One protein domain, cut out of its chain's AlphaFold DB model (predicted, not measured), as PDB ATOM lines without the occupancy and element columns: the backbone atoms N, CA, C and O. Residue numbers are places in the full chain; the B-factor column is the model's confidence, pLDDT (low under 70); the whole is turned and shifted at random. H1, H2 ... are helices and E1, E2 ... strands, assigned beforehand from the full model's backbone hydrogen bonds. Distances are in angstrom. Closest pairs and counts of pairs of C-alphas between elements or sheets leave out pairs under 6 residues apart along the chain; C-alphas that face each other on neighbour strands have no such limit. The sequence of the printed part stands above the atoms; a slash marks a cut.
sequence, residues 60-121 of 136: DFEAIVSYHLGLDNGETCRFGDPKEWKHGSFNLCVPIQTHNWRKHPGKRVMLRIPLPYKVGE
ATOM      1  N   ASP A  60     -22.709  19.585 -36.474       96.44
ATOM      2  CA  ASP A  60     -22.224  20.498 -37.506       96.44
ATOM      3  C   ASP A  60     -20.828  20.071 -37.965       96.44
ATOM      4  O   ASP A  60     -20.563  19.975 -39.161       96.44
ATOM      5  N   PHE A  61     -19.957  19.694 -37.023       95.94
ATOM      6  CA  PHE A  61     -18.651  19.130 -37.359       95.94
ATOM      7  C   PHE A  61     -18.752  17.812 -38.132       95.94
ATOM      8  O   PHE A  61     -18.008  17.629 -39.091       95.94
ATOM      9  N   GLU A  62     -19.652  16.898 -37.754       95.44
ATOM     10  CA  GLU A  62     -19.904  15.673 -38.528       95.44
ATOM     11  C   GLU A  62     -20.332  16.003 -39.964       95.44
ATOM     12  O   GLU A  62     -19.801  15.416 -40.905       95.44
ATOM     13  N   ALA A  63     -21.229  16.974 -40.157       95.38
ATOM     14  CA  ALA A  63     -21.662  17.397 -41.486       95.38
ATOM     15  C   ALA A  63     -20.503  17.988 -42.310       95.38
ATOM     16  O   ALA A  63     -20.286  17.581 -43.454       95.38
ATOM     17  N   ILE A  64     -19.715  18.886 -41.712       95.75
ATOM     18  CA  ILE A  64     -18.538  19.504 -42.343       95.75
ATOM     19  C   ILE A  64     -17.503  18.437 -42.716       95.75
ATOM     20  O   ILE A  64     -17.023  18.399 -43.849       95.75
ATOM     21  N   VAL A  65     -17.176  17.527 -41.797       95.44
ATOM     22  CA  VAL A  65     -16.205  16.456 -42.056       95.44
ATOM     23  C   VAL A  65     -16.730  15.502 -43.128       95.44
ATOM     24  O   VAL A  65     -15.985  15.168 -44.044       95.44
ATOM     25  N   SER A  66     -18.003  15.108 -43.070       94.94
ATOM     26  CA  SER A  66     -18.635  14.268 -44.095       94.94
ATOM     27  C   SER A  66     -18.520  14.893 -45.486       94.94
ATOM     28  O   SER A  66     -18.164  14.204 -46.444       94.94
ATOM     29  N   TYR A  67     -18.762  16.202 -45.582       95.19
ATOM     30  CA  TYR A  67     -18.613  16.961 -46.820       95.19
ATOM     31  C   TYR A  67     -17.158  16.970 -47.315       95.19
ATOM     32  O   TYR A  67     -16.900  16.626 -48.466       95.19
ATOM     33  N   HIS A  68     -16.188  17.273 -46.446       93.94
ATOM     34  CA  HIS A  68     -14.770  17.328 -46.830       93.94
ATOM     35  C   HIS A  68     -14.154  15.968 -47.171       93.94
ATOM     36  O   HIS A  68     -13.248  15.899 -48.001       93.94
ATOM     37  N   LEU A  69     -14.628  14.883 -46.557       93.06
ATOM     38  CA  LEU A  69     -14.207  13.525 -46.910       93.06
ATOM     39  C   LEU A  69     -14.902  13.007 -48.181       93.06
ATOM     40  O   LEU A  69     -14.495  11.974 -48.723       93.06
ATOM     41  N   GLY A  70     -15.929  13.718 -48.660       93.56
ATOM     42  CA  GLY A  70     -16.755  13.319 -49.794       93.56
ATOM     43  C   GLY A  70     -17.389  11.953 -49.560       93.56
ATOM     44  O   GLY A  70     -17.166  11.055 -50.377       93.56
ATOM     45  N   LEU A  71     -18.059  11.798 -48.411       92.94
ATOM     46  CA  LEU A  71     -18.780  10.579 -48.049       92.94
ATOM     47  C   LEU A  71     -20.072  10.451 -48.865       92.94
ATOM     48  O   LEU A  71     -20.829  11.415 -48.985       92.94
ATOM     49  N   ASP A  72     -20.317   9.255 -49.394       90.19
ATOM     50  CA  ASP A  72     -21.486   8.942 -50.224       90.19
ATOM     51  C   ASP A  72     -22.662   8.363 -49.408       90.19
ATOM     52  O   ASP A  72     -22.562   8.071 -48.214       90.19
ATOM     53  N   ASN A  73     -23.798   8.125 -50.074       82.94
ATOM     54  CA  ASN A  73     -24.972   7.490 -49.469       82.94
ATOM     55  C   ASN A  73     -24.624   6.121 -48.844       82.94
ATOM     56  O   ASN A  73     -24.255   5.170 -49.539       82.94
ATOM     57  N   GLY A  74     -24.787   6.021 -47.521       86.88
ATOM     58  CA  GLY A  74     -24.481   4.827 -46.719       86.88
ATOM     59  C   GLY A  74     -23.112   4.855 -46.026       86.88
ATOM     60  O   GLY A  74     -22.833   3.988 -45.191       86.88
ATOM     61  N   GLU A  75     -22.283   5.853 -46.327       94.12
ATOM     62  CA  GLU A  75     -21.072   6.179 -45.582       94.12
ATOM     63  C   GLU A  75     -21.406   7.237 -44.530       94.12
ATOM     64  O   GLU A  75     -22.185   8.157 -44.770       94.12
ATOM     65  N   THR A  76     -20.847   7.104 -43.330       93.25
ATOM     66  CA  THR A  76     -21.112   8.068 -42.252       93.25
ATOM     67  C   THR A  76     -19.854   8.351 -41.461       93.25
ATOM     68  O   THR A  76     -18.921   7.543 -41.423       93.25
ATOM     69  N   CYS A  77     -19.832   9.496 -40.789       95.00
ATOM     70  CA  CYS A  77     -18.838   9.786 -39.774       95.00
ATOM     71  C   CYS A  77     -19.509  10.077 -38.430       95.00
ATOM     72  O   CYS A  77     -20.654  10.523 -38.371       95.00
ATOM     73  N   ARG A  78     -18.798   9.769 -37.349       94.69
ATOM     74  CA  ARG A  78     -19.224   9.988 -35.970       94.69
ATOM     75  C   ARG A  78     -18.139  10.759 -35.239       94.69
ATOM     76  O   ARG A  78     -16.962  10.385 -35.280       94.69
ATOM     77  N   PHE A  79     -18.552  11.808 -34.546       95.50
ATOM     78  CA  PHE A  79     -17.690  12.573 -33.662       95.50
ATOM     79  C   PHE A  79     -17.267  11.711 -32.468       95.50
ATOM     80  O   PHE A  79     -18.112  11.077 -31.831       95.50
ATOM     81  N   GLY A  80     -15.970  11.673 -32.172       94.50
ATOM     82  CA  GLY A  80     -15.434  10.916 -31.044       94.50
ATOM     83  C   GLY A  80     -15.957  11.418 -29.704       94.50
ATOM     84  O   GLY A  80     -16.272  12.605 -29.538       94.50
ATOM     85  N   ASP A  81     -16.024  10.518 -28.730       93.75
ATOM     86  CA  ASP A  81     -16.523  10.848 -27.402       93.75
ATOM     87  C   ASP A  81     -15.544  11.792 -26.674       93.75
ATOM     88  O   ASP A  81     -14.331  11.666 -26.857       93.75
ATOM     89  N   PRO A  82     -16.012  12.710 -25.800       93.31
ATOM     90  CA  PRO A  82     -15.139  13.673 -25.111       93.31
ATOM     91  C   PRO A  82     -13.945  13.058 -24.369       93.31
ATOM     92  O   PRO A  82     -12.901  13.686 -24.226       93.31
ATOM     93  N   LYS A  83     -14.075  11.802 -23.925       94.19
ATOM     94  CA  LYS A  83     -13.007  11.035 -23.261       94.19
ATOM     95  C   LYS A  83     -11.844  10.687 -24.197       94.19
ATOM     96  O   LYS A  83     -10.731  10.445 -23.736       94.19
ATOM     97  N   GLU A  84     -12.104  10.626 -25.498       94.50
ATOM     98  CA  GLU A  84     -11.120  10.302 -26.529       94.50
ATOM     99  C   GLU A  84     -10.385  11.546 -27.040       94.50
ATOM    100  O   GLU A  84      -9.364  11.423 -27.724       94.50
ATOM    101  N   TRP A  85     -10.882  12.744 -26.716       95.12
ATOM    102  CA  TRP A  85     -10.302  13.995 -27.183       95.12
ATOM    103  C   TRP A  85      -8.907  14.184 -26.600       95.12
ATOM    104  O   TRP A  85      -8.634  13.903 -25.429       95.12
ATOM    105  N   LYS A  86      -8.003  14.680 -27.438       93.56
ATOM    106  CA  LYS A  86      -6.645  15.052 -27.038       93.56
ATOM    107  C   LYS A  86      -6.508  16.550 -27.185       93.56
ATOM    108  O   LYS A  86      -7.015  17.117 -28.140       93.56
ATOM    109  N   HIS A  87      -5.815  17.200 -26.266       91.00
ATOM    110  CA  HIS A  87      -5.532  18.621 -26.398       91.00
ATOM    111  C   HIS A  87      -4.052  18.881 -26.140       91.00
ATOM    112  O   HIS A  87      -3.454  18.311 -25.229       91.00
ATOM    113  N   GLY A  88      -3.469  19.738 -26.969       86.62
ATOM    114  CA  GLY A  88      -2.152  20.317 -26.733       86.62
ATOM    115  C   GLY A  88      -2.274  21.742 -26.206       86.62
ATOM    116  O   GLY A  88      -3.337  22.166 -25.750       86.62
ATOM    117  N   SER A  89      -1.192  22.507 -26.331       84.88
ATOM    118  CA  SER A  89      -1.180  23.925 -25.955       84.88
ATOM    119  C   SER A  89      -1.996  24.811 -26.897       84.88
ATOM    120  O   SER A  89      -2.495  25.838 -26.455       84.88
ATOM    121  N   PHE A  90      -2.143  24.415 -28.168       85.75
ATOM    122  CA  PHE A  90      -2.731  25.251 -29.227       85.75
ATOM    123  C   PHE A  90      -3.890  24.604 -29.984       85.75
ATOM    124  O   PHE A  90      -4.588  25.292 -30.718       85.75
ATOM    125  N   ASN A  91      -4.090  23.292 -29.844       91.62
ATOM    126  CA  ASN A  91      -5.085  22.561 -30.623       91.62
ATOM    127  C   ASN A  91      -5.883  21.603 -29.740       91.62
ATOM    128  O   ASN A  91      -5.302  20.887 -28.915       91.62
ATOM    129  N   LEU A  92      -7.189  21.549 -29.982       94.56
ATOM    130  CA  LEU A  92      -8.053  20.434 -29.629       94.56
ATOM    131  C   LEU A  92      -8.073  19.447 -30.803       94.56
ATOM    132  O   LEU A  92      -8.319  19.824 -31.945       94.56
ATOM    133  N   CYS A  93      -7.810  18.182 -30.520       96.19
ATOM    134  CA  CYS A  93      -7.811  17.094 -31.482       96.19
ATOM    135  C   CYS A  93      -8.959  16.138 -31.159       96.19
ATOM    136  O   CYS A  93      -8.948  15.468 -30.120       96.19
ATOM    137  N   VAL A  94      -9.921  16.047 -32.073       96.75
ATOM    138  CA  VAL A  94     -11.075  15.158 -31.957       96.75
ATOM    139  C   VAL A  94     -10.935  14.004 -32.949       96.75
ATOM    140  O   VAL A  94     -10.836  14.242 -34.155       96.75
ATOM    141  N   PRO A  95     -10.924  12.741 -32.490       96.44
ATOM    142  CA  PRO A  95     -10.990  11.610 -33.401       96.44
ATOM    143  C   PRO A  95     -12.373  11.544 -34.055       96.44
ATOM    144  O   PRO A  95     -13.391  11.668 -33.381       96.44
ATOM    145  N   ILE A  96     -12.410  11.311 -35.363       96.25
ATOM    146  CA  ILE A  96     -13.638  11.094 -36.124       96.25
ATOM    147  C   ILE A  96     -13.632   9.658 -36.636       96.25
ATOM    148  O   ILE A  96     -12.735   9.234 -37.375       96.25
ATOM    149  N   GLN A  97     -14.642   8.905 -36.219       94.75
ATOM    150  CA  GLN A  97     -14.852   7.520 -36.621       94.75
ATOM    151  C   GLN A  97     -15.614   7.517 -37.946       94.75
ATOM    152  O   GLN A  97     -16.669   8.135 -38.045       94.75
ATOM    153  N   THR A  98     -15.102   6.836 -38.966       94.12
ATOM    154  CA  THR A  98     -15.782   6.702 -40.263       94.12
ATOM    155  C   THR A  98     -16.298   5.281 -40.440       94.12
ATOM    156  O   THR A  98     -15.572   4.323 -40.175       94.12
ATOM    157  N   HIS A  99     -17.530   5.141 -40.919       93.00
ATOM    158  CA  HIS A  99     -18.182   3.857 -41.166       93.00
ATOM    159  C   HIS A  99     -18.427   3.681 -42.663       93.00
ATOM    160  O   HIS A  99     -18.892   4.604 -43.331       93.00
ATOM    161  N   ASN A 100     -18.131   2.481 -43.172       91.81
ATOM    162  CA  ASN A 100     -18.310   2.088 -44.575       91.81
ATOM    163  C   ASN A 100     -17.585   2.968 -45.606       91.81
ATOM    164  O   ASN A 100     -17.968   2.963 -46.768       91.81
ATOM    165  N   TRP A 101     -16.533   3.691 -45.211       93.62
ATOM    166  CA  TRP A 101     -15.808   4.594 -46.104       93.62
ATOM    167  C   TRP A 101     -15.054   3.823 -47.197       93.62
ATOM    168  O   TRP A 101     -13.980   3.265 -46.958       93.62
ATOM    169  N   ARG A 102     -15.613   3.784 -48.406       91.06
ATOM    170  CA  ARG A 102     -15.133   2.980 -49.540       91.06
ATOM    171  C   ARG A 102     -13.794   3.468 -50.070       91.06
ATOM    172  O   ARG A 102     -12.956   2.646 -50.421       91.06
ATOM    173  N   LYS A 103     -13.579   4.790 -50.101       90.12
ATOM    174  CA  LYS A 103     -12.305   5.393 -50.543       90.12
ATOM    175  C   LYS A 103     -11.142   4.986 -49.634       90.12
ATOM    176  O   LYS A 103     -10.034   4.769 -50.117       90.12
ATOM    177  N   HIS A 104     -11.397   4.856 -48.329       90.56
ATOM    178  CA  HIS A 104     -10.375   4.533 -47.331       90.56
ATOM    179  C   HIS A 104     -10.895   3.561 -46.251       90.56
ATOM    180  O   HIS A 104     -11.110   3.962 -45.100       90.56
ATOM    181  N   PRO A 105     -11.059   2.265 -46.580       87.94
ATOM    182  CA  PRO A 105     -11.635   1.284 -45.664       87.94
ATOM    183  C   PRO A 105     -10.835   1.151 -44.362       87.94
ATOM    184  O   PRO A 105      -9.607   1.051 -44.372       87.94
ATOM    185  N   GLY A 106     -11.536   1.159 -43.223       85.31
ATOM    186  CA  GLY A 106     -10.943   0.986 -41.890       85.31
ATOM    187  C   GLY A 106     -10.055   2.141 -41.411       85.31
ATOM    188  O   GLY A 106      -9.432   2.037 -40.352       85.31
ATOM    189  N   LYS A 107      -9.966   3.243 -42.163       90.25
ATOM    190  CA  LYS A 107      -9.272   4.452 -41.706       90.25
ATOM    191  C   LYS A 107     -10.168   5.261 -40.771       90.25
ATOM    192  O   LYS A 107     -11.368   5.047 -40.685       90.25
ATOM    193  N   ARG A 108      -9.539   6.173 -40.035       90.94
ATOM    194  CA  ARG A 108     -10.178   7.181 -39.183       90.94
ATOM    195  C   ARG A 108      -9.452   8.497 -39.396       90.94
ATOM    196  O   ARG A 108      -8.264   8.479 -39.733       90.94
ATOM    197  N   VAL A 109     -10.131   9.611 -39.165       94.31
ATOM    198  CA  VAL A 109      -9.517  10.938 -39.298       94.31
ATOM    199  C   VAL A 109      -9.470  11.645 -37.952       94.31
ATOM    200  O   VAL A 109     -10.127  11.242 -36.994       94.31
ATOM    201  N   MET A 110      -8.637  12.674 -37.856       95.44
ATOM    202  CA  MET A 110      -8.515  13.498 -36.661       95.44
ATOM    203  C   MET A 110      -8.793  14.941 -37.045       95.44
ATOM    204  O   MET A 110      -8.058  15.525 -37.840       95.44
ATOM    205  N   LEU A 111      -9.851  15.504 -36.478       95.44
ATOM    206  CA  LEU A 111     -10.177  16.910 -36.620       95.44
ATOM    207  C   LEU A 111      -9.307  17.714 -35.653       95.44
ATOM    208  O   LEU A 111      -9.307  17.454 -34.450       95.44
ATOM    209  N   ARG A 112      -8.555  18.681 -36.180       94.94
ATOM    210  CA  ARG A 112      -7.719  19.593 -35.394       94.94
ATOM    211  C   ARG A 112      -8.371  20.966 -35.387       94.94
ATOM    212  O   ARG A 112      -8.572  21.541 -36.449       94.94
ATOM    213  N   ILE A 113      -8.689  21.461 -34.200       92.56
ATOM    214  CA  ILE A 113      -9.368  22.737 -33.995       92.56
ATOM    215  C   ILE A 113      -8.429  23.644 -33.189       92.56
ATOM    216  O   ILE A 113      -8.038  23.257 -32.080       92.56
ATOM    217  N   PRO A 114      -8.036  24.819 -33.713       90.94
ATOM    218  CA  PRO A 114      -7.266  25.798 -32.956       90.94
ATOM    219  C   PRO A 114      -7.989  26.206 -31.669       90.94
ATOM    220  O   PRO A 114      -9.216  26.273 -31.628       90.94
ATOM    221  N   LEU A 115      -7.231  26.474 -30.607       90.56
ATOM    222  CA  LEU A 115      -7.776  26.968 -29.343       90.56
ATOM    223  C   LEU A 115      -7.891  28.502 -29.418       90.56
ATOM    224  O   LEU A 115      -6.864  29.176 -29.295       90.56
ATOM    225  N   PRO A 116      -9.097  29.083 -29.584       85.44
ATOM    226  CA  PRO A 116      -9.263  30.514 -29.874       85.44
ATOM    227  C   PRO A 116      -8.689  31.414 -28.772       85.44
ATOM    228  O   PRO A 116      -8.084  32.448 -29.041       85.44
ATOM    229  N   TYR A 117      -8.780  30.967 -27.516       84.69
ATOM    230  CA  TYR A 117      -8.229  31.669 -26.356       84.69
ATOM    231  C   TYR A 117      -6.690  31.657 -26.285       84.69
ATOM    232  O   TYR A 117      -6.124  32.356 -25.454       84.69
ATOM    233  N   LYS A 118      -6.000  30.875 -27.127       83.94
ATOM    234  CA  LYS A 118      -4.527  30.822 -27.210       83.94
ATOM    235  C   LYS A 118      -3.952  31.573 -28.404       83.94
ATOM    236  O   LYS A 118      -2.774  31.906 -28.371       83.94
ATOM    237  N   VAL A 119      -4.758  31.828 -29.432       77.19
ATOM    238  CA  VAL A 119      -4.343  32.554 -30.646       77.19
ATOM    239  C   VAL A 119      -4.717  34.039 -30.603       77.19
ATOM    240  O   VAL A 119      -4.343  34.802 -31.483       77.19
ATOM    241  N   GLY A 120      -5.421  34.477 -29.556       75.00
ATOM    242  CA  GLY A 120      -5.796  35.881 -29.393       75.00
ATOM    243  C   GLY A 120      -6.942  36.325 -30.300       75.00
ATOM    244  O   GLY A 120      -7.196  37.520 -30.370       75.00
ATOM    245  N   GLU A 121      -7.670  35.389 -30.918       77.69
ATOM    246  CA  GLU A 121      -8.783  35.659 -31.845       77.69
ATOM    247  C   GLU A 121      -9.857  36.567 -31.228       77.69
ATOM    248  O   GLU A 121     -10.407  37.442 -31.885       77.69
TER     249      GLU A 121
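Overview. This is residues 60 to 121 of the 136 residues of an uncharacterized protein of Zopfia rhizophila CBS 207.26 (UniProt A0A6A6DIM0). A narrow sheet of three antiparallel strands has a long ribbon, E2 and E3, as its backbone, with the short strand E1 alongside the later part of E2; helix H1 packs over the E1 side on one face, and the other face has no named helix. The small helix H2 lies beyond the end of E3, at the far end of the length from the link between H1 and E1. The printed part has 62 residues, with two named helices and three named strands in the order H1, E1, E2, E3, H2; the sheet's order is E1, E2, E3, and the class is mixed, helices and strands. The whole is only just loose, close to compact, with a radius of gyration of the C-alphas of 13.0 A, and it is elongated, spanning 39 by 22 by 16 A.

Arrangement. The sheet is a meander, each strand the antiparallel neighbour of the one before: E1, residues 76 to 79, E2, residues 91 to 99, and E3, residues 108 to 114. E2 and E3 form a hairpin at 154 degrees between their directions, with N 94 and O 111 within hydrogen-bond range at 2.8 A. E1 and E2 form a hairpin at 148 degrees, with N 78 and O 97 at 2.8 A and N 97 and O 78 at 2.9 A, both within hydrogen-bond range. The edge strands E1 and E3 are apart. Residues 86 to 87 make a short antiparallel pairing with residues 92 to 93 of E2. H1, residues 60 to 69, is on the sheet at a height over the sheet of 8.4 A. It lies over E1, and on the local plane it runs slantwise to the strands, at 47 degrees to E1. The closest C-alphas of H1 and E1 are those of Glu 62 and Cys 77, 6.1 A apart. H2, residues 116 to 119, is not on the sheet, and it is apart from H1, E1 and E2. In H1 every O i to N i+4 pair is within hydrogen-bond range; H2 is too short for such a pair, and its one O i to N i+3 pair is within range.

Along the chain. E2 measures 25.2 A from first to last C-alpha, beginning at C-alpha 91 (-5.085, 22.561, -30.623). E3 measures 19.8 A and E1 10.3 A. H1 measures 14.2 A and begins at C-alpha 60 (-22.224, 20.498, -37.506). H2 measures 5.4 A and ends at C-alpha 119 (-4.343, 32.554, -30.646).

Size, cuts and confidence. The two C-alphas farthest apart are those of Gly 74 and Gly 120, at 40.2 A. The printed part has no cut. The link from E1 to E2 is long, with 11 residues, and the link from E3 to H2 is tight. The mean pLDDT of the printed part is 91.6, and no printed residue is under 70.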